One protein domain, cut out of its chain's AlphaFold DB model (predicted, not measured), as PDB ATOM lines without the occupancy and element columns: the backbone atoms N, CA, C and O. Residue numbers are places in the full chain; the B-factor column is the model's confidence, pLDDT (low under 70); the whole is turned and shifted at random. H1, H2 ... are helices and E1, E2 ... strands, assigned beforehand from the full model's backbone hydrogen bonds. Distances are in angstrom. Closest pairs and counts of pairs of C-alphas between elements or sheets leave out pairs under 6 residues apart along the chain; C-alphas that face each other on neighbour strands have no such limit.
ATOM      1  N   ILE A   3     189.171 167.595 205.634       77.12
ATOM      2  CA  ILE A   3     188.172 167.196 204.643       77.12
ATOM      3  C   ILE A   3     187.192 166.244 205.324       77.12
ATOM      4  O   ILE A   3     187.495 165.079 205.597       77.12
ATOM      5  N   SER A   4     185.990 166.754 205.585       75.75
ATOM      6  CA  SER A   4     184.852 165.930 205.984       75.75
ATOM      7  C   SER A   4     184.155 165.411 204.735       75.75
ATOM      8  O   SER A   4     183.698 166.202 203.911       75.75
ATOM      9  N   CYS A   5     184.060 164.091 204.589       77.69
ATOM     10  CA  CYS A   5     183.525 163.486 203.376       77.69
ATOM     11  C   CYS A   5     182.048 163.109 203.562       77.69
ATOM     12  O   CYS A   5     181.738 162.135 204.248       77.69
ATOM     13  N   HIS A   6     181.140 163.884 202.962       81.44
ATOM     14  CA  HIS A   6     179.753 163.465 202.743       81.44
ATOM     15  C   HIS A   6     179.730 162.583 201.497       81.44
ATOM     16  O   HIS A   6     179.631 163.086 200.379       81.44
ATOM     17  N   MET A   7     179.932 161.278 201.677       86.25
ATOM     18  CA  MET A   7     180.073 160.380 200.534       86.25
ATOM     19  C   MET A   7     178.745 160.225 199.781       86.25
ATOM     20  O   MET A   7     177.708 160.008 200.424       86.25
ATOM     21  N   PRO A   8     178.761 160.286 198.436       89.25
ATOM     22  CA  PRO A   8     177.572 160.013 197.643       89.25
ATOM     23  C   PRO A   8     177.093 158.583 197.904       89.25
ATOM     24  O   PRO A   8     177.903 157.672 198.079       89.25
ATOM     25  N   ASN A   9     175.779 158.359 197.917       89.75
ATOM     26  CA  ASN A   9     175.259 156.996 197.938       89.75
ATOM     27  C   ASN A   9     175.547 156.323 196.584       89.75
ATOM     28  O   ASN A   9     174.919 156.635 195.569       89.75
ATOM     29  N   PHE A  10     176.478 155.369 196.580       92.50
ATOM     30  CA  PHE A  10     176.944 154.675 195.377       92.50
ATOM     31  C   PHE A  10     175.875 153.808 194.705       92.50
ATOM     32  O   PHE A  10     175.990 153.530 193.513       92.50
ATOM     33  N   ALA A  11     174.797 153.452 195.410       90.44
ATOM     34  CA  ALA A  11     173.643 152.792 194.803       90.44
ATOM     35  C   ALA A  11     172.859 153.709 193.849       90.44
ATOM     36  O   ALA A  11     172.088 153.219 193.026       90.44
ATOM     37  N   SER A  12     173.047 155.029 193.959       89.50
ATOM     38  CA  SER A  12     172.418 156.037 193.093       89.50
ATOM     39  C   SER A  12     173.366 156.606 192.035       89.50
ATOM     40  O   SER A  12     172.927 157.399 191.205       89.50
ATOM     41  N   ALA A  13     174.647 156.224 192.057       89.06
ATOM     42  CA  ALA A  13     175.609 156.657 191.052       89.06
ATOM     43  C   ALA A  13     175.265 156.021 189.699       89.06
ATOM     44  O   ALA A  13     175.072 154.805 189.606       89.06
ATOM     45  N   GLN A  14     175.173 156.840 188.654       88.69
ATOM     46  CA  GLN A  14     174.844 156.365 187.309       88.69
ATOM     47  C   GLN A  14     176.109 156.117 186.500       88.69
ATOM     48  O   GLN A  14     177.084 156.852 186.620       88.69
ATOM     49  N   GLU A  15     176.098 155.096 185.654       91.81
ATOM     50  CA  GLU A  15     177.156 154.911 184.665       91.81
ATOM     51  C   GLU A  15     177.054 156.001 183.594       91.81
ATOM     52  O   GLU A  15     175.969 156.296 183.093       91.81
ATOM     53  N   LYS A  16     178.192 156.605 183.255       91.25
ATOM     54  CA  LYS A  16     178.300 157.701 182.292       91.25
ATOM     55  C   LYS A  16     179.083 157.269 181.057       91.25
ATOM     56  O   LYS A  16     178.517 157.169 179.974       91.25
ATOM     57  N   ASP A  17     180.375 157.001 181.223       92.06
ATOM     58  CA  ASP A  17     181.257 156.518 180.156       92.06
ATOM     59  C   ASP A  17     182.249 155.500 180.719       92.06
ATOM     60  O   ASP A  17     183.315 155.853 181.216       92.06
ATOM     61  N   LEU A  18     181.918 154.213 180.615       89.94
ATOM     62  CA  LEU A  18     182.771 153.133 181.122       89.94
ATOM     63  C   LEU A  18     184.125 153.024 180.401       89.94
ATOM     64  O   LEU A  18     185.028 152.359 180.911       89.94
ATOM     65  N   SER A  19     184.282 153.667 179.239       92.19
ATOM     66  CA  SER A  19     185.542 153.703 178.494       92.19
ATOM     67  C   SER A  19     186.486 154.816 178.954       92.19
ATOM     68  O   SER A  19     187.639 154.851 178.516       92.19
ATOM     69  N   ALA A  20     186.037 155.687 179.865       93.12
ATOM     70  CA  ALA A  20     186.837 156.801 180.340       93.12
ATOM     71  C   ALA A  20     188.168 156.316 180.960       93.12
ATOM     72  O   ALA A  20     188.197 155.323 181.711       93.12
ATOM     73  N   PRO A  21     189.284 157.016 180.661       92.12
ATOM     74  CA  PRO A  21     190.610 156.627 181.132       92.12
ATOM     75  C   PRO A  21     190.714 156.724 182.654       92.12
ATOM     76  O   PRO A  21     191.340 155.871 183.282       92.12
ATOM     77  N   LYS A  22     190.066 157.728 183.250       92.56
ATOM     78  CA  LYS A  22     189.959 157.864 184.697       92.56
ATOM     79  C   LYS A  22     188.705 157.153 185.183       92.56
ATOM     80  O   LYS A  22     187.617 157.364 184.657       92.56
ATOM     81  N   SER A  23     188.865 156.304 186.192       93.12
ATOM     82  CA  SER A  23     187.789 155.490 186.768       93.12
ATOM     83  C   SER A  23     186.631 156.341 187.291       93.12
ATOM     84  O   SER A  23     185.476 156.000 187.057       93.12
ATOM     85  N   TYR A  24     186.924 157.471 187.935       90.69
ATOM     86  CA  TYR A  24     185.909 158.378 188.472       90.69
ATOM     87  C   TYR A  24     185.092 159.112 187.402       90.69
ATOM     88  O   TYR A  24     183.975 159.525 187.690       90.69
ATOM     89  N   ASP A  25     185.591 159.236 186.167       92.56
ATOM     90  CA  ASP A  25     184.837 159.836 185.053       92.56
ATOM     91  C   ASP A  25     183.798 158.863 184.465       92.56
ATOM     92  O   ASP A  25     182.922 159.266 183.691       92.56
ATOM     93  N   ARG A  26     183.867 157.581 184.855       93.81
ATOM     94  CA  ARG A  26     182.941 156.533 184.408       93.81
ATOM     95  C   ARG A  26     181.574 156.623 185.063       93.81
ATOM     96  O   ARG A  26     180.628 156.038 184.537       93.81
ATOM     97  N   TYR A  27     181.469 157.343 186.175       93.12
ATOM     98  CA  TYR A  27     180.255 157.442 186.970       93.12
ATOM     99  C   TYR A  27     179.846 158.902 187.175       93.12
ATOM    100  O   TYR A  27     180.682 159.790 187.326       93.12
ATOM    101  N   ASP A  28     178.542 159.148 187.188       90.06
ATOM    102  CA  ASP A  28     177.949 160.421 187.569       90.06
ATOM    103  C   ASP A  28     177.445 160.345 189.015       90.06
ATOM    104  O   ASP A  28     176.529 159.584 189.343       90.06
ATOM    105  N   TYR A  29     178.062 161.152 189.879       89.00
ATOM    106  CA  TYR A  29     177.721 161.272 191.297       89.00
ATOM    107  C   TYR A  29     176.838 162.494 191.597       89.00
ATOM    108  O   TYR A  29     176.481 162.705 192.751       89.00
ATOM    109  N   SER A  30     176.470 163.310 190.601       84.00
ATOM    110  CA  SER A  30     175.770 164.593 190.809       84.00
ATOM    111  C   SER A  30     174.379 164.455 191.433       84.00
ATOM    112  O   SER A  30     173.919 165.363 192.124       84.00
ATOM    113  N   ILE A  31     173.724 163.314 191.222       79.25
ATOM    114  CA  ILE A  31     172.421 162.983 191.816       79.25
ATOM    115  C   ILE A  31     172.536 162.115 193.075       79.25
ATOM    116  O   ILE A  31     171.526 161.797 193.704       79.25
ATOM    117  N   ALA A  32     173.747 161.669 193.413       81.50
ATOM    118  CA  ALA A  32     173.982 160.773 194.527       81.50
ATOM    119  C   ALA A  32     174.173 161.591 195.809       81.50
ATOM    120  O   ALA A  32     175.123 162.357 195.948       81.50
ATOM    121  N   ASP A  33     173.261 161.404 196.758       84.06
ATOM    122  CA  ASP A  33     173.230 162.157 198.010       84.06
ATOM    123  C   ASP A  33     173.577 161.254 199.201       84.06
ATOM    124  O   ASP A  33     173.099 160.122 199.302       84.06
ATOM    125  N   SER A  34     174.384 161.773 200.125       85.75
ATOM    126  CA  SER A  34     174.667 161.163 201.427       85.75
ATOM    127  C   SER A  34     173.408 160.924 202.276       85.75
ATOM    128  O   SER A  34     173.378 159.965 203.050       85.75
ATOM    129  N   TYR A  35     172.359 161.735 202.092       84.62
ATOM    130  CA  TYR A  35     171.063 161.580 202.765       84.62
ATOM    131  C   TYR A  35     170.118 160.602 202.060       84.62
ATOM    132  O   TYR A  35     169.053 160.287 202.591       84.62
ATOM    133  N   ASN A  36     170.469 160.096 200.874       87.31
ATOM    134  CA  ASN A  36     169.700 159.016 200.274       87.31
ATOM    135  C   ASN A  36     170.028 157.718 201.012       87.31
ATOM    136  O   ASN A  36     171.152 157.231 200.940       87.31
ATOM    137  N   LEU A  37     169.046 157.150 201.704       88.88
ATOM    138  CA  LEU A  37     169.219 155.969 202.557       88.88
ATOM    139  C   LEU A  37     168.856 154.652 201.850       88.88
ATOM    140  O   LEU A  37     168.906 153.582 202.451       88.88
ATOM    141  N   ASN A  38     168.463 154.718 200.577       88.69
ATOM    142  CA  ASN A  38     167.986 153.565 199.822       88.69
ATOM    143  C   ASN A  38     169.131 152.764 199.182       88.69
ATOM    144  O   ASN A  38     170.251 153.248 199.013       88.69
ATOM    145  N   GLY A  39     168.817 151.540 198.752       87.88
ATOM    146  CA  GLY A  39     169.688 150.755 197.873       87.88
ATOM    147  C   GLY A  39     170.739 149.900 198.575       87.88
ATOM    148  O   GLY A  39     171.561 149.321 197.879       87.88
ATOM    149  N   ASP A  40     170.694 149.787 199.909       92.00
ATOM    150  CA  ASP A  40     171.552 148.869 200.677       92.00
ATOM    151  C   ASP A  40     173.056 149.069 200.396       92.00
ATOM    152  O   ASP A  40     173.846 148.133 200.278       92.00
ATOM    153  N   CYS A  41     173.447 150.338 200.234       91.69
ATOM    154  CA  CYS A  41     174.763 150.715 199.734       91.69
ATOM    155  C   CYS A  41     175.890 150.152 200.610       91.69
ATOM    156  O   CYS A  41     176.791 149.485 200.110       91.69
ATOM    157  N   MET A  42     175.818 150.356 201.927       92.62
ATOM    158  CA  MET A  42     176.897 149.999 202.853       92.62
ATOM    159  C   MET A  42     177.238 148.501 202.859       92.62
ATOM    160  O   MET A  42     178.406 148.138 202.991       92.62
ATOM    161  N   ASN A  43     176.249 147.630 202.651       94.25
ATOM    162  CA  ASN A  43     176.451 146.180 202.655       94.25
ATOM    163  C   ASN A  43     176.944 145.642 201.293       94.25
ATOM    164  O   ASN A  43     177.302 144.472 201.182       94.25
ATOM    165  N   GLN A  44     177.003 146.490 200.257       95.12
ATOM    166  CA  GLN A  44     177.354 146.116 198.880       95.12
ATOM    167  C   GLN A  44     178.529 146.921 198.287       95.12
ATOM    168  O   GLN A  44     178.778 146.837 197.084       95.12
ATOM    169  N   ILE A  45     179.267 147.685 199.100       94.75
ATOM    170  CA  ILE A  45     180.431 148.486 198.655       94.75
ATOM    171  C   ILE A  45     181.792 147.819 198.887       94.75
ATOM    172  O   ILE A  45     182.793 148.281 198.341       94.75
ATOM    173  N   LEU A  46     181.857 146.744 199.676       95.88
ATOM    174  CA  LEU A  46     183.084 145.957 199.855       95.88
ATOM    175  C   LEU A  46     183.426 145.150 198.587       95.88
ATOM    176  O   LEU A  46     182.538 144.939 197.757       95.88
ATOM    177  N   PRO A  47     184.680 144.682 198.416       96.19
ATOM    178  CA  PRO A  47     185.071 143.863 197.268       96.19
ATOM    179  C   PRO A  47     184.112 142.692 197.010       96.19
ATOM    180  O   PRO A  47     183.747 141.958 197.926       96.19
ATOM    181  N   GLY A  48     183.687 142.530 195.754       93.75
ATOM    182  CA  GLY A  48     182.658 141.559 195.350       93.75
ATOM    183  C   GLY A  48     181.215 142.067 195.475       93.75
ATOM    184  O   GLY A  48     180.301 141.438 194.944       93.75
ATOM    185  N   GLY A  49     181.001 143.212 196.121       94.88
ATOM    186  CA  GLY A  49     179.719 143.903 196.180       94.88
ATOM    187  C   GLY A  49     179.405 144.704 194.912       94.88
ATOM    188  O   GLY A  49     180.297 145.125 194.172       94.88
ATOM    189  N   LYS A  50     178.109 144.937 194.671       95.25
ATOM    190  CA  LYS A  50     177.590 145.595 193.462       95.25
ATOM    191  C   LYS A  50     178.120 147.018 193.255       95.25
ATOM    192  O   LYS A  50     178.259 147.441 192.112       95.25
ATOM    193  N   PHE A  51     178.379 147.748 194.338       95.50
ATOM    194  CA  PHE A  51     178.726 149.173 194.301       95.50
ATOM    195  C   PHE A  51     180.217 149.439 194.535       95.50
ATOM    196  O   PHE A  51     180.648 150.591 194.595       95.50
ATOM    197  N   ASN A  52     181.022 148.382 194.674       96.56
ATOM    198  CA  ASN A  52     182.461 148.502 194.878       96.56
ATOM    199  C   ASN A  52     183.192 149.222 193.722       96.56
ATOM    200  O   ASN A  52     184.054 150.053 194.020       96.56
ATOM    201  N   PRO A  53     182.854 149.010 192.432       95.62
ATOM    202  CA  PRO A  53     183.477 149.760 191.337       95.62
ATOM    203  C   PRO A  53     183.232 151.274 191.424       95.62
ATOM    204  O   PRO A  53     184.158 152.065 191.266       95.62
ATOM    205  N   GLN A  54     182.002 151.685 191.743       94.69
ATOM    206  CA  GLN A  54     181.621 153.085 191.937       94.69
ATOM    207  C   GLN A  54     182.349 153.693 193.136       94.69
ATOM    208  O   GLN A  54     182.765 154.852 193.087       94.69
ATOM    209  N   PHE A  55     182.495 152.915 194.212       95.75
ATOM    210  CA  PHE A  55     183.163 153.351 195.428       95.75
ATOM    211  C   PHE A  55     184.668 153.541 195.218       95.75
ATOM    212  O   PHE A  55     185.197 154.608 195.513       95.75
ATOM    213  N   THR A  56     185.358 152.548 194.657       96.81
ATOM    214  CA  THR A  56     186.804 152.622 194.385       96.81
ATOM    215  C   THR A  56     187.147 153.704 193.367       96.81
ATOM    216  O   THR A  56     188.105 154.441 193.574       96.81
ATOM    217  N   ALA A  57     186.310 153.900 192.345       95.75
ATOM    218  CA  ALA A  57     186.429 155.039 191.442       95.75
ATOM    219  C   ALA A  57     186.348 156.379 192.197       95.75
ATOM    220  O   ALA A  57     187.165 157.267 191.983       95.75
ATOM    221  N   PHE A  58     185.429 156.523 193.153       94.75
ATOM    222  CA  PHE A  58     185.369 157.726 193.983       94.75
ATOM    223  C   PHE A  58     186.600 157.881 194.897       94.75
ATOM    224  O   PHE A  58     187.086 158.994 195.099       94.75
ATOM    225  N   LEU A  59     187.154 156.780 195.413       95.88
ATOM    226  CA  LEU A  59     188.415 156.808 196.159       95.88
ATOM    227  C   LEU A  59     189.607 157.198 195.274       95.88
ATOM    228  O   LEU A  59     190.492 157.903 195.751       95.88
ATOM    229  N   ASP A  60     189.621 156.818 193.992       96.25
ATOM    230  CA  ASP A  60     190.643 157.259 193.036       96.25
ATOM    231  C   ASP A  60     190.643 158.785 192.867       96.25
ATOM    232  O   ASP A  60     191.712 159.395 192.819       96.25
ATOM    233  N   LEU A  61     189.461 159.411 192.835       94.12
ATOM    234  CA  LEU A  61     189.333 160.870 192.808       94.12
ATOM    235  C   LEU A  61     189.927 161.513 194.071       94.12
ATOM    236  O   LEU A  61     190.662 162.499 193.979       94.12
ATOM    237  N   ILE A  62     189.635 160.951 195.249       93.62
ATOM    238  CA  ILE A  62     190.198 161.427 196.524       93.62
ATOM    239  C   ILE A  62     191.719 161.267 196.534       93.62
ATOM    240  O   ILE A  62     192.421 162.180 196.967       93.62
ATOM    241  N   ALA A  63     192.232 160.134 196.053       94.88
ATOM    242  CA  ALA A  63     193.662 159.872 195.986       94.88
ATOM    243  C   ALA A  63     194.381 160.867 195.066       94.88
ATOM    244  O   ALA A  63     195.392 161.439 195.470       94.88
ATOM    245  N   GLU A  64     193.838 161.124 193.872       94.56
ATOM    246  CA  GLU A  64     194.406 162.106 192.943       94.56
ATOM    247  C   GLU A  64     194.420 163.510 193.563       94.56
ATOM    248  O   GLU A  64     195.437 164.201 193.500       94.56
ATOM    249  N   TYR A  65     193.333 163.913 194.226       92.81
ATOM    250  CA  TYR A  65     193.282 165.192 194.935       92.81
ATOM    251  C   TYR A  65     194.320 165.264 196.061       92.81
ATOM    252  O   TYR A  65     195.057 166.243 196.163       92.81
ATOM    253  N   ALA A  66     194.412 164.227 196.898       93.62
ATOM    254  CA  ALA A  66     195.342 164.199 198.020       93.62
ATOM    255  C   ALA A  66     196.802 164.303 197.554       93.62
ATOM    256  O   ALA A  66     197.578 165.037 198.159       93.62
ATOM    257  N   GLN A  67     197.162 163.651 196.446       92.75
ATOM    258  CA  GLN A  67     198.508 163.715 195.865       92.75
ATOM    259  C   GLN A  67     198.885 165.105 195.326       92.75
ATOM    260  O   GLN A  67     200.069 165.413 195.215       92.75
ATOM    261  N   GLN A  68     197.906 165.951 194.996       93.12
ATOM    262  CA  GLN A  68     198.141 167.323 194.525       93.12
ATOM    263  C   GLN A  68     198.324 168.334 195.664       93.12
ATOM    264  O   GLN A  68     198.753 169.464 195.422       93.12
ATOM    265  N   VAL A  69     197.982 167.962 196.897       92.69
ATOM    266  CA  VAL A  69     198.067 168.845 198.060       92.69
ATOM    267  C   VAL A  69     199.435 168.720 198.712       92.69
ATOM    268  O   VAL A  69     199.839 167.640 199.142       92.69
ATOM    269  N   ASP A  70     200.113 169.854 198.864       90.12
ATOM    270  CA  ASP A  70     201.336 169.932 199.654       90.12
ATOM    271  C   ASP A  70     200.996 170.023 201.154       90.12
ATOM    272  O   ASP A  70     200.357 170.975 201.616       90.12
ATOM    273  N   GLY A  71     201.392 169.000 201.915       91.06
ATOM    274  CA  GLY A  71     201.172 168.895 203.360       91.06
ATOM    275  C   GLY A  71     200.038 167.951 203.799       91.06
ATOM    276  O   GLY A  71     199.390 167.302 202.976       91.06
ATOM    277  N   PRO A  72     199.811 167.832 205.125       93.00
ATOM    278  CA  PRO A  72     198.897 166.848 205.696       93.00
ATOM    279  C   PRO A  72     197.415 167.240 205.579       93.00
ATOM    280  O   PRO A  72     197.002 168.391 205.808       93.00
ATOM    281  N   ILE A  73     196.595 166.228 205.312       92.62
ATOM    282  CA  ILE A  73     195.140 166.301 205.225       92.62
ATOM    283  C   ILE A  73     194.535 165.435 206.331       92.62
ATOM    284  O   ILE A  73     194.754 164.231 206.385       92.62
ATOM    285  N   LEU A  74     193.709 166.041 207.177       90.56
ATOM    286  CA  LEU A  74     192.822 165.321 208.083       90.56
ATOM    287  C   LEU A  74     191.625 164.819 207.269       90.56
ATOM    288  O   LEU A  74     190.801 165.620 206.823       90.56
ATOM    289  N   PHE A  75     191.539 163.513 207.049       90.69
ATOM    290  CA  PHE A  75     190.466 162.875 206.297       90.69
ATOM    291  C   PHE A  75     189.491 162.193 207.255       90.69
ATOM    292  O   PHE A  75     189.865 161.299 208.009       90.69
ATOM    293  N   ARG A  76     188.224 162.621 207.224       90.00
ATOM    294  CA  ARG A  76     187.172 162.135 208.130       90.00
ATOM    295  C   ARG A  76     186.058 161.418 207.350       90.00
ATOM    296  O   ARG A  76     185.026 162.043 207.062       90.00
ATOM    297  N   PRO A  77     186.256 160.145 206.951       88.62
ATOM    298  CA  PRO A  77     185.246 159.368 206.240       88.62
ATOM    299  C   PRO A  77     184.151 158.858 207.191       88.62
ATOM    300  O   PRO A  77     184.398 158.630 208.373       88.62
ATOM    301  N   PHE A  78     182.938 158.669 206.659       87.50
ATOM    302  CA  PHE A  78     181.799 158.033 207.346       87.50
ATOM    303  C   PHE A  78     181.522 158.549 208.769       87.50
ATOM    304  O   PHE A  78     181.341 157.774 209.711       87.50
ATOM    305  N   HIS A  79     181.521 159.867 208.931       83.19
ATOM    306  CA  HIS A  79     181.268 160.520 210.210       83.19
ATOM    307  C   HIS A  79     179.812 160.383 210.665       83.19
ATOM    308  O   HIS A  79     178.932 160.109 209.855       83.19
ATOM    309  N   GLU A  80     179.556 160.590 211.959       81.06
ATOM    310  CA  GLU A  80     178.200 160.520 212.537       81.06
ATOM    311  C   GLU A  80     177.528 159.147 212.342       81.06
ATOM    312  O   GLU A  80     176.313 159.012 212.225       81.06
ATOM    313  N   ASN A  81     178.340 158.089 212.332       77.81
ATOM    314  CA  ASN A  81     177.917 156.716 212.051       77.81
ATOM    315  C   ASN A  81     177.014 156.075 213.120       77.81
ATOM    316  O   ASN A  81     176.448 155.003 212.896       77.81
ATOM    317  N   THR A  82     176.905 156.702 214.287       79.31
ATOM    318  CA  THR A  82     175.995 156.319 215.373       79.31
ATOM    319  C   THR A  82     174.557 156.739 215.086       79.31
ATOM    320  O   THR A  82     173.628 156.057 215.518       79.31
ATOM    321  N   GLY A  83     174.381 157.810 214.309       81.31
ATOM    322  CA  GLY A  83     173.104 158.249 213.774       81.31
ATOM    323  C   GLY A  83     172.604 157.363 212.632       81.31
ATOM    324  O   GLY A  83     173.161 156.312 212.310       81.31
ATOM    325  N   SER A  84     171.496 157.760 212.010       86.12
ATOM    326  CA  SER A  84     170.891 157.053 210.863       86.12
ATOM    327  C   SER A  84     170.320 158.019 209.821       86.12
ATOM    328  O   SER A  84     169.313 157.737 209.184       86.12
ATOM    329  N   TRP A  85     170.965 159.175 209.662       84.00
ATOM    330  CA  TRP A  85     170.679 160.153 208.601       84.00
ATOM    331  C   TRP A  85     171.620 160.040 207.402       84.00
ATOM    332  O   TRP A  85     171.370 160.669 206.379       84.00
ATOM    333  N   PHE A  86     172.662 159.217 207.507       89.00
ATOM    334  CA  PHE A  86     173.510 158.832 206.388       89.00
ATOM    335  C   PHE A  86     173.353 157.347 206.084       89.00
ATOM    336  O   PHE A  86     173.085 156.545 206.984       89.00
ATOM    337  N   TRP A  87     173.585 156.963 204.828       90.06
ATOM    338  CA  TRP A  87     173.469 155.571 204.375       90.06
ATOM    339  C   TRP A  87     174.478 154.608 205.028       90.06
ATOM    340  O   TRP A  87     174.297 153.396 204.955       90.06
ATOM    341  N   TRP A  88     175.516 155.124 205.697       89.69
ATOM    342  CA  TRP A  88     176.471 154.354 206.511       89.69
ATOM    343  C   TRP A  88     176.115 154.306 208.011       89.69
ATOM    344  O   TRP A  88     176.905 153.823 208.825       89.69
ATOM    345  N   GLY A  89     174.957 154.848 208.398       86.62
ATOM    346  CA  GLY A  89     174.499 154.921 209.785       86.62
ATOM    347  C   GLY A  89     174.080 153.574 210.387       86.62
ATOM    348  O   GLY A  89     173.961 152.559 209.695       86.62
ATOM    349  N   LYS A  90     173.812 153.573 211.700       86.88
ATOM    350  CA  LYS A  90     173.552 152.363 212.501       86.88
ATOM    351  C   LYS A  90     172.377 151.515 212.002       86.88
ATOM    352  O   LYS A  90     172.439 150.297 212.120       86.88
ATOM    353  N   ALA A  91     171.341 152.132 211.433       88.25
ATOM    354  CA  ALA A  91     170.186 151.419 210.884       88.25
ATOM    355  C   ALA A  91     170.462 150.685 209.555       88.25
ATOM    356  O   ALA A  91     169.664 149.834 209.172       88.25
ATOM    357  N   PHE A  92     171.556 151.001 208.852       90.06
ATOM    358  CA  PHE A  92     171.798 150.542 207.474       90.06
ATOM    359  C   PHE A  92     172.918 149.509 207.341       90.06
ATOM    360  O   PHE A  92     173.060 148.886 206.294       90.06
ATOM    361  N   CYS A  93     173.712 149.305 208.390       91.19
ATOM    362  CA  CYS A  93     174.732 148.263 208.435       91.19
ATOM    363  C   CYS A  93     175.024 147.858 209.878       91.19
ATOM    364  O   CYS A  93     174.864 148.660 210.805       91.19
ATOM    365  N   ASP A  94     175.514 146.638 210.074       92.56
ATOM    366  CA  ASP A  94     176.048 146.235 211.371       92.56
ATOM    367  C   ASP A  94     177.417 146.886 211.658       92.56
ATOM    368  O   ASP A  94     178.026 147.564 210.821       92.56
ATOM    369  N   ALA A  95     177.885 146.742 212.899       91.69
ATOM    370  CA  ALA A  95     179.131 147.360 213.336       91.69
ATOM    371  C   ALA A  95     180.363 146.783 212.619       91.69
ATOM    372  O   ALA A  95     181.291 147.531 212.311       91.69
ATOM    373  N   GLU A  96     180.374 145.482 212.323       93.69
ATOM    374  CA  GLU A  96     181.502 144.824 211.654       93.69
ATOM    375  C   GLU A  96     181.610 145.220 210.181       93.69
ATOM    376  O   GLU A  96     182.717 145.426 209.677       93.69
ATOM    377  N   THR A  97     180.482 145.422 209.506       94.38
ATOM    378  CA  THR A  97     180.419 145.964 208.149       94.38
ATOM    379  C   THR A  97     180.979 147.377 208.122       94.38
ATOM    380  O   THR A  97     181.857 147.666 207.310       94.38
ATOM    381  N   TYR A  98     180.564 148.240 209.059       94.00
ATOM    382  CA  TYR A  98     181.120 149.590 209.169       94.00
ATOM    383  C   TYR A  98     182.643 149.571 209.349       94.00
ATOM    384  O   TYR A  98     183.363 150.236 208.603       94.00
ATOM    385  N   LYS A  99     183.144 148.772 210.301       94.19
ATOM    386  CA  LYS A  99     184.588 148.630 210.539       94.19
ATOM    387  C   LYS A  99     185.305 148.144 209.288       94.19
ATOM    388  O   LYS A  99     186.350 148.678 208.937       94.19
ATOM    389  N   SER A 100     184.748 147.150 208.604       95.88
ATOM    390  CA  SER A 100     185.355 146.559 207.411       95.88
ATOM    391  C   SER A 100     185.425 147.549 206.255       95.88
ATOM    392  O   SER A 100     186.469 147.654 205.623       95.88
ATOM    393  N   VAL A 101     184.377 148.343 206.030       96.00
ATOM    394  CA  VAL A 101     184.396 149.417 205.026       96.00
ATOM    395  C   VAL A 101     185.407 150.501 205.388       96.00
ATOM    396  O   VAL A 101     186.151 150.955 204.519       96.00
ATOM    397  N   PHE A 102     185.470 150.909 206.657       95.00
ATOM    398  CA  PHE A 102     186.436 151.914 207.092       95.00
ATOM    399  C   PHE A 102     187.872 151.427 206.861       95.00
ATOM    400  O   PHE A 102     188.659 152.128 206.230       95.00
ATOM    401  N   ARG A 103     188.192 150.203 207.302       96.19
ATOM    402  CA  ARG A 103     189.504 149.573 207.081       96.19
ATOM    403  C   ARG A 103     189.843 149.487 205.599       96.19
ATOM    404  O   ARG A 103     190.898 149.962 205.199       96.19
ATOM    405  N   TYR A 104     188.904 149.004 204.790       97.38
ATOM    406  CA  TYR A 104     189.074 148.911 203.344       97.38
ATOM    407  C   TYR A 104     189.349 150.278 202.697       97.38
ATOM    408  O   TYR A 104     190.187 150.385 201.811       97.38
ATOM    409  N   THR A 105     188.705 151.346 203.173       96.25
ATOM    410  CA  THR A 105     188.958 152.718 202.692       96.25
ATOM    411  C   THR A 105     190.386 153.171 202.989       96.25
ATOM    412  O   THR A 105     191.038 153.771 202.134       96.25
ATOM    413  N   VAL A 106     190.867 152.895 204.205       96.12
ATOM    414  CA  VAL A 106     192.235 153.212 204.635       96.12
ATOM    415  C   VAL A 106     193.243 152.432 203.800       96.12
ATOM    416  O   VAL A 106     194.127 153.039 203.208       96.12
ATOM    417  N   GLU A 107     193.084 151.113 203.709       96.88
ATOM    418  CA  GLU A 107     193.974 150.217 202.958       96.88
ATOM    419  C   GLU A 107     194.011 150.586 201.475       96.88
ATOM    420  O   GLU A 107     195.082 150.703 200.891       96.88
ATOM    421  N   TYR A 108     192.858 150.875 200.869       97.62
ATOM    422  CA  TYR A 108     192.808 151.286 199.470       97.62
ATOM    423  C   TYR A 108     193.586 152.589 199.235       97.62
ATOM    424  O   TYR A 108     194.439 152.664 198.358       97.62
ATOM    425  N   LEU A 109     193.346 153.630 200.036       96.19
ATOM    426  CA  LEU A 109     194.024 154.916 199.850       96.19
ATOM    427  C   LEU A 109     195.523 154.845 200.195       96.19
ATOM    428  O   LEU A 109     196.348 155.385 199.458       96.19
ATOM    429  N   ARG A 110     195.882 154.179 201.295       95.62
ATOM    430  CA  ARG A 110     197.258 154.099 201.796       95.62
ATOM    431  C   ARG A 110     198.109 153.117 200.997       95.62
ATOM    432  O   ARG A 110     199.210 153.476 200.586       95.62
ATOM    433  N   ASP A 111     197.607 151.902 200.797       96.31
ATOM    434  CA  ASP A 111     198.394 150.768 200.307       96.31
ATOM    435  C   ASP A 111     198.236 150.588 198.791       96.31
ATOM    436  O   ASP A 111     199.236 150.441 198.093       96.31
ATOM    437  N   GLU A 112     197.011 150.679 198.258       96.56
ATOM    438  CA  GLU A 112     196.767 150.515 196.811       96.56
ATOM    439  C   GLU A 112     197.060 151.800 196.019       96.56
ATOM    440  O   GLU A 112     197.631 151.759 194.927       96.56
ATOM    441  N   LYS A 113     196.676 152.970 196.550       96.00
ATOM    442  CA  LYS A 113     196.888 154.271 195.885       96.00
ATOM    443  C   LYS A 113     198.164 154.993 196.317       96.00
ATOM    444  O   LYS A 113     198.517 155.995 195.693       96.00
ATOM    445  N   GLY A 114     198.856 154.502 197.348       95.75
ATOM    446  CA  GLY A 114     200.119 155.074 197.823       95.75
ATOM    447  C   GLY A 114     199.984 156.496 198.378       95.75
ATOM    448  O   GLY A 114     200.881 157.320 198.207       95.75
ATOM    449  N   VAL A 115     198.839 156.835 198.975       95.31
ATOM    450  CA  VAL A 115     198.610 158.161 199.557       95.31
ATOM    451  C   VAL A 115     199.160 158.184 200.985       95.31
ATOM    452  O   VAL A 115     198.702 157.444 201.853       95.31
ATOM    453  N   HIS A 116     200.136 159.057 201.246       93.31
ATOM    454  CA  HIS A 116     200.862 159.107 202.527       93.31
ATOM    455  C   HIS A 116     200.701 160.425 203.299       93.31
ATOM    456  O   HIS A 116     201.318 160.605 204.345       93.31
ATOM    457  N   ASN A 117     199.886 161.355 202.799       94.44
ATOM    458  CA  ASN A 117     199.603 162.638 203.449       94.44
ATOM    459  C   ASN A 117     198.201 162.708 204.085       94.44
ATOM    460  O   ASN A 117     197.782 163.789 204.500       94.44
ATOM    461  N   LEU A 118     197.481 161.584 204.175       93.75
ATOM    462  CA  LEU A 118     196.197 161.492 204.873       93.75
ATOM    463  C   LEU A 118     196.397 161.034 206.320       93.75
ATOM    464  O   LEU A 118     197.093 160.056 206.574       93.75
ATOM    465  N   LEU A 119     195.730 161.721 207.242       91.31
ATOM    466  CA  LEU A 119     195.523 161.306 208.628       91.31
ATOM    467  C   LEU A 119     194.043 160.957 208.805       91.31
ATOM    468  O   LEU A 119     193.175 161.790 208.532       91.31
ATOM    469  N   TYR A 120     193.745 159.743 209.254       92.12
ATOM    470  CA  TYR A 120     192.392 159.207 209.334       92.12
ATOM    471  C   TYR A 120     191.726 159.566 210.659       92.12
ATOM    472  O   TYR A 120     192.166 159.173 211.741       92.12
ATOM    473  N   VAL A 121     190.623 160.303 210.565       89.38
ATOM    474  CA  VAL A 121     189.862 160.781 211.717       89.38
ATOM    475  C   VAL A 121     188.583 159.963 211.862       89.38
ATOM    476  O   VAL A 121     187.701 160.017 211.003       89.38
ATOM    477  N   TYR A 122     188.447 159.243 212.974       86.75
ATOM    478  CA  TYR A 122     187.198 158.594 213.364       86.75
ATOM    479  C   TYR A 122     186.347 159.563 214.184       86.75
ATOM    480  O   TYR A 122     186.806 160.111 215.186       86.75
ATOM    481  N   GLY A 123     185.102 159.783 213.764       80.81
ATOM    482  CA  GLY A 123     184.201 160.709 214.444       80.81
ATOM    483  C   GLY A 123     182.779 160.180 214.544       80.81
ATOM    484  O   GLY A 123     181.992 160.442 213.627       80.81
ATOM    485  N   PRO A 124     182.433 159.453 215.623       73.25
ATOM    486  CA  PRO A 124     181.052 159.087 215.888       73.25
ATOM    487  C   PRO A 124     180.223 160.337 216.192       73.25
ATOM    488  O   PRO A 124     180.750 161.399 216.538       73.25
ATOM    489  N   GLY A 125     178.915 160.218 215.998       66.69
ATOM    490  CA  GLY A 125     177.988 161.311 216.243       66.69
ATOM    491  C   GLY A 125     177.768 161.534 217.734       66.69
ATOM    492  O   GLY A 125     178.243 160.786 218.593       66.69
ATOM    493  N   SER A 126     177.033 162.596 218.046       65.94
ATOM    494  CA  SER A 126     176.740 162.996 219.424       65.94
ATOM    495  C   SER A 126     175.857 161.996 220.182       65.94
ATOM    496  O   SER A 126     175.698 162.110 221.391       65.94
ATOM    497  N   GLU A 127     175.288 161.019 219.478       63.22
ATOM    498  CA  GLU A 127     174.314 160.048 219.982       63.22
ATOM    499  C   GLU A 127     174.975 158.962 220.831       63.22
ATOM    500  O   GLU A 127     174.290 158.321 221.625       63.22
ATOM    501  N   ALA A 128     176.287 158.746 220.687       62.53
ATOM    502  CA  ALA A 128     177.015 157.867 221.591       62.53
ATOM    503  C   ALA A 128     177.094 158.515 222.981       62.53
ATOM    504  O   ALA A 128     177.740 159.547 223.171       62.53
ATOM    505  N   ALA A 129     176.441 157.899 223.965       66.50
ATOM    506  CA  ALA A 129     176.372 158.391 225.337       66.50
ATOM    507  C   ALA A 129     177.446 157.760 226.240       66.50
ATOM    508  O   ALA A 129     177.735 158.274 227.323       66.50
ATOM    509  N   THR A 130     178.051 156.650 225.808       72.75
ATOM    510  CA  THR A 130     179.028 155.874 226.583       72.75
ATOM    511  C   THR A 130     180.274 155.518 225.776       72.75
ATOM    512  O   THR A 130     180.226 155.367 224.557       72.75
ATOM    513  N   LEU A 131     181.404 155.294 226.460       71.94
ATOM    514  CA  LEU A 131     182.647 154.839 225.816       71.94
ATOM    515  C   LEU A 131     182.466 153.500 225.077       71.94
ATOM    516  O   LEU A 131     183.098 153.269 224.051       71.94
ATOM    517  N   ALA A 132     181.577 152.635 225.576       76.12
ATOM    518  CA  ALA A 132     181.238 151.374 224.924       76.12
ATOM    519  C   ALA A 132     180.541 151.600 223.571       76.12
ATOM    520  O   ALA A 132     180.890 150.947 222.593       76.12
ATOM    521  N   GLU A 133     179.614 152.559 223.488       71.81
ATOM    522  CA  GLU A 133     178.953 152.935 222.229       71.81
ATOM    523  C   GLU A 133     179.920 153.627 221.259       71.81
ATOM    524  O   GLU A 133     179.877 153.355 220.061       71.81
ATOM    525  N   TYR A 134     180.844 154.449 221.770       72.75
ATOM    526  CA  TYR A 134     181.948 155.012 220.979       72.75
ATOM    527  C   TYR A 134     182.851 153.915 220.389       72.75
ATOM    528  O   TYR A 134     183.299 154.020 219.250       72.75
ATOM    529  N   GLY A 135     183.125 152.863 221.166       81.00
ATOM    530  CA  GLY A 135     183.978 151.746 220.761       81.00
ATOM    531  C   GLY A 135     183.291 150.717 219.857       81.00
ATOM    532  O   GLY A 135     183.981 149.978 219.158       81.00
ATOM    533  N   GLU A 136     181.953 150.669 219.830       86.56
ATOM    534  CA  GLU A 136     181.180 149.631 219.128       86.56
ATOM    535  C   GLU A 136     181.579 149.521 217.650       86.56
ATOM    536  O   GLU A 136     181.768 148.418 217.132       86.56
ATOM    537  N   ARG A 137     181.751 150.669 216.986       89.56
ATOM    538  CA  ARG A 137     182.066 150.788 215.554       89.56
ATOM    539  C   ARG A 137     183.496 151.246 215.283       89.56
ATOM    540  O   ARG A 137     183.821 151.577 214.146       89.56
ATOM    541  N   TYR A 138     184.345 151.255 216.307       88.69
ATOM    542  CA  TYR A 138     185.729 151.679 216.172       88.69
ATOM    543  C   TYR A 138     186.516 150.703 215.268       88.69
ATOM    544  O   TYR A 138     186.538 149.503 215.561       88.69
ATOM    545  N   PRO A 139     187.151 151.175 214.175       89.94
ATOM    546  CA  PRO A 139     187.879 150.318 213.228       89.94
ATOM    547  C   PRO A 139     189.159 149.676 213.789       89.94
ATOM    548  O   PRO A 139     189.627 148.675 213.242       89.94
ATOM    549  N   GLY A 140     189.702 150.234 214.876       89.69
ATOM    550  CA  GLY A 140     190.949 149.812 215.517       89.69
ATOM    551  C   GLY A 140     192.093 150.814 215.331       89.69
ATOM    552  O   GLY A 140     192.130 151.553 214.347       89.69
ATOM    553  N   ASP A 141     193.051 150.789 216.262       88.81
ATOM    554  CA  ASP A 141     194.173 151.741 216.347       88.81
ATOM    555  C   ASP A 141     195.058 151.763 215.088       88.81
ATOM    556  O   ASP A 141     195.642 152.784 214.752       88.81
ATOM    557  N   ALA A 142     195.135 150.650 214.350       90.94
ATOM    558  CA  ALA A 142     195.933 150.550 213.123       90.94
ATOM    559  C   ALA A 142     195.350 151.329 211.924       90.94
ATOM    560  O   ALA A 142     196.000 151.434 210.881       90.94
ATOM    561  N   PHE A 143     194.118 151.830 212.049       89.69
ATOM    562  CA  PHE A 143     193.360 152.458 210.964       89.69
ATOM    563  C   PHE A 143     192.898 153.880 211.294       89.69
ATOM    564  O   PHE A 143     192.302 154.534 210.442       89.69
ATOM    565  N   VAL A 144     193.125 154.350 212.521       88.94
ATOM    566  CA  VAL A 144     192.650 155.649 212.997       88.94
ATOM    567  C   VAL A 144     193.799 156.397 213.652       88.94
ATOM    568  O   VAL A 144     194.321 155.959 214.671       88.94
ATOM    569  N   ASP A 145     194.124 157.569 213.114       85.62
ATOM    570  CA  ASP A 145     195.146 158.456 213.670       85.62
ATOM    571  C   ASP A 145     194.570 159.390 214.744       85.62
ATOM    572  O   ASP A 145     195.256 159.770 215.692       85.62
ATOM    573  N   MET A 146     193.297 159.783 214.606       82.88
ATOM    574  CA  MET A 146     192.634 160.716 215.522       82.88
ATOM    575  C   MET A 146     191.179 160.332 215.780       82.88
ATOM    576  O   MET A 146     190.445 159.956 214.868       82.88
ATOM    577  N   VAL A 147     190.726 160.510 217.020       79.19
ATOM    578  CA  VAL A 147     189.309 160.395 217.390       79.19
ATOM    579  C   VAL A 147     188.762 161.791 217.668       79.19
ATOM    580  O   VAL A 147     189.291 162.505 218.517       79.19
ATOM    581  N   ALA A 148     187.706 162.186 216.956       70.06
ATOM    582  CA  ALA A 148     187.078 163.498 217.087       70.06
ATOM    583  C   ALA A 148     185.597 163.359 217.462       70.06
ATOM    584  O   ALA A 148     184.810 162.800 216.708       70.06
TER     585      ALA A 148
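This is residues 3 to 148 of the 164 residues of an uncharacterized protein of Colidextribacter sp. OB.20 (UniProt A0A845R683). Little is regular: parallel strands E1 and E2 lie near two long helices, H2 and H3, that meet at a slant. Under half of 146 printed residues are in named elements, mostly helix: H1 H2 E1 H3 E2 H4. It is compact, radius of gyration of the C-alphas 14.8 A, spanning 48, 36 and 24 A.

Start at E1, residues 73 to 76, parallel to E2, residues 118 to 122; N 75 and O 119 are within hydrogen-bond range at 2.8 A. H3, residues 95 to 112, between them makes a strand-helix-strand unit, crossover right-handed. It touches H2, residues 52 to 68, at a steep tilt of 48 degrees, closest C-alphas 109 and 63, 6.3 A. In both, every O i to N i+4 pair is within range.

Find H1, residues 23 to 26, touching H2, at C-alpha 23 (187.789, 155.490, 186.768). H4, residues 131 to 136, near H3, ends at C-alpha 136 (181.180, 149.631, 219.128).

Links H1 to H2 and E1 to H3 are long; residues 125 to 129 have pLDDT under 70.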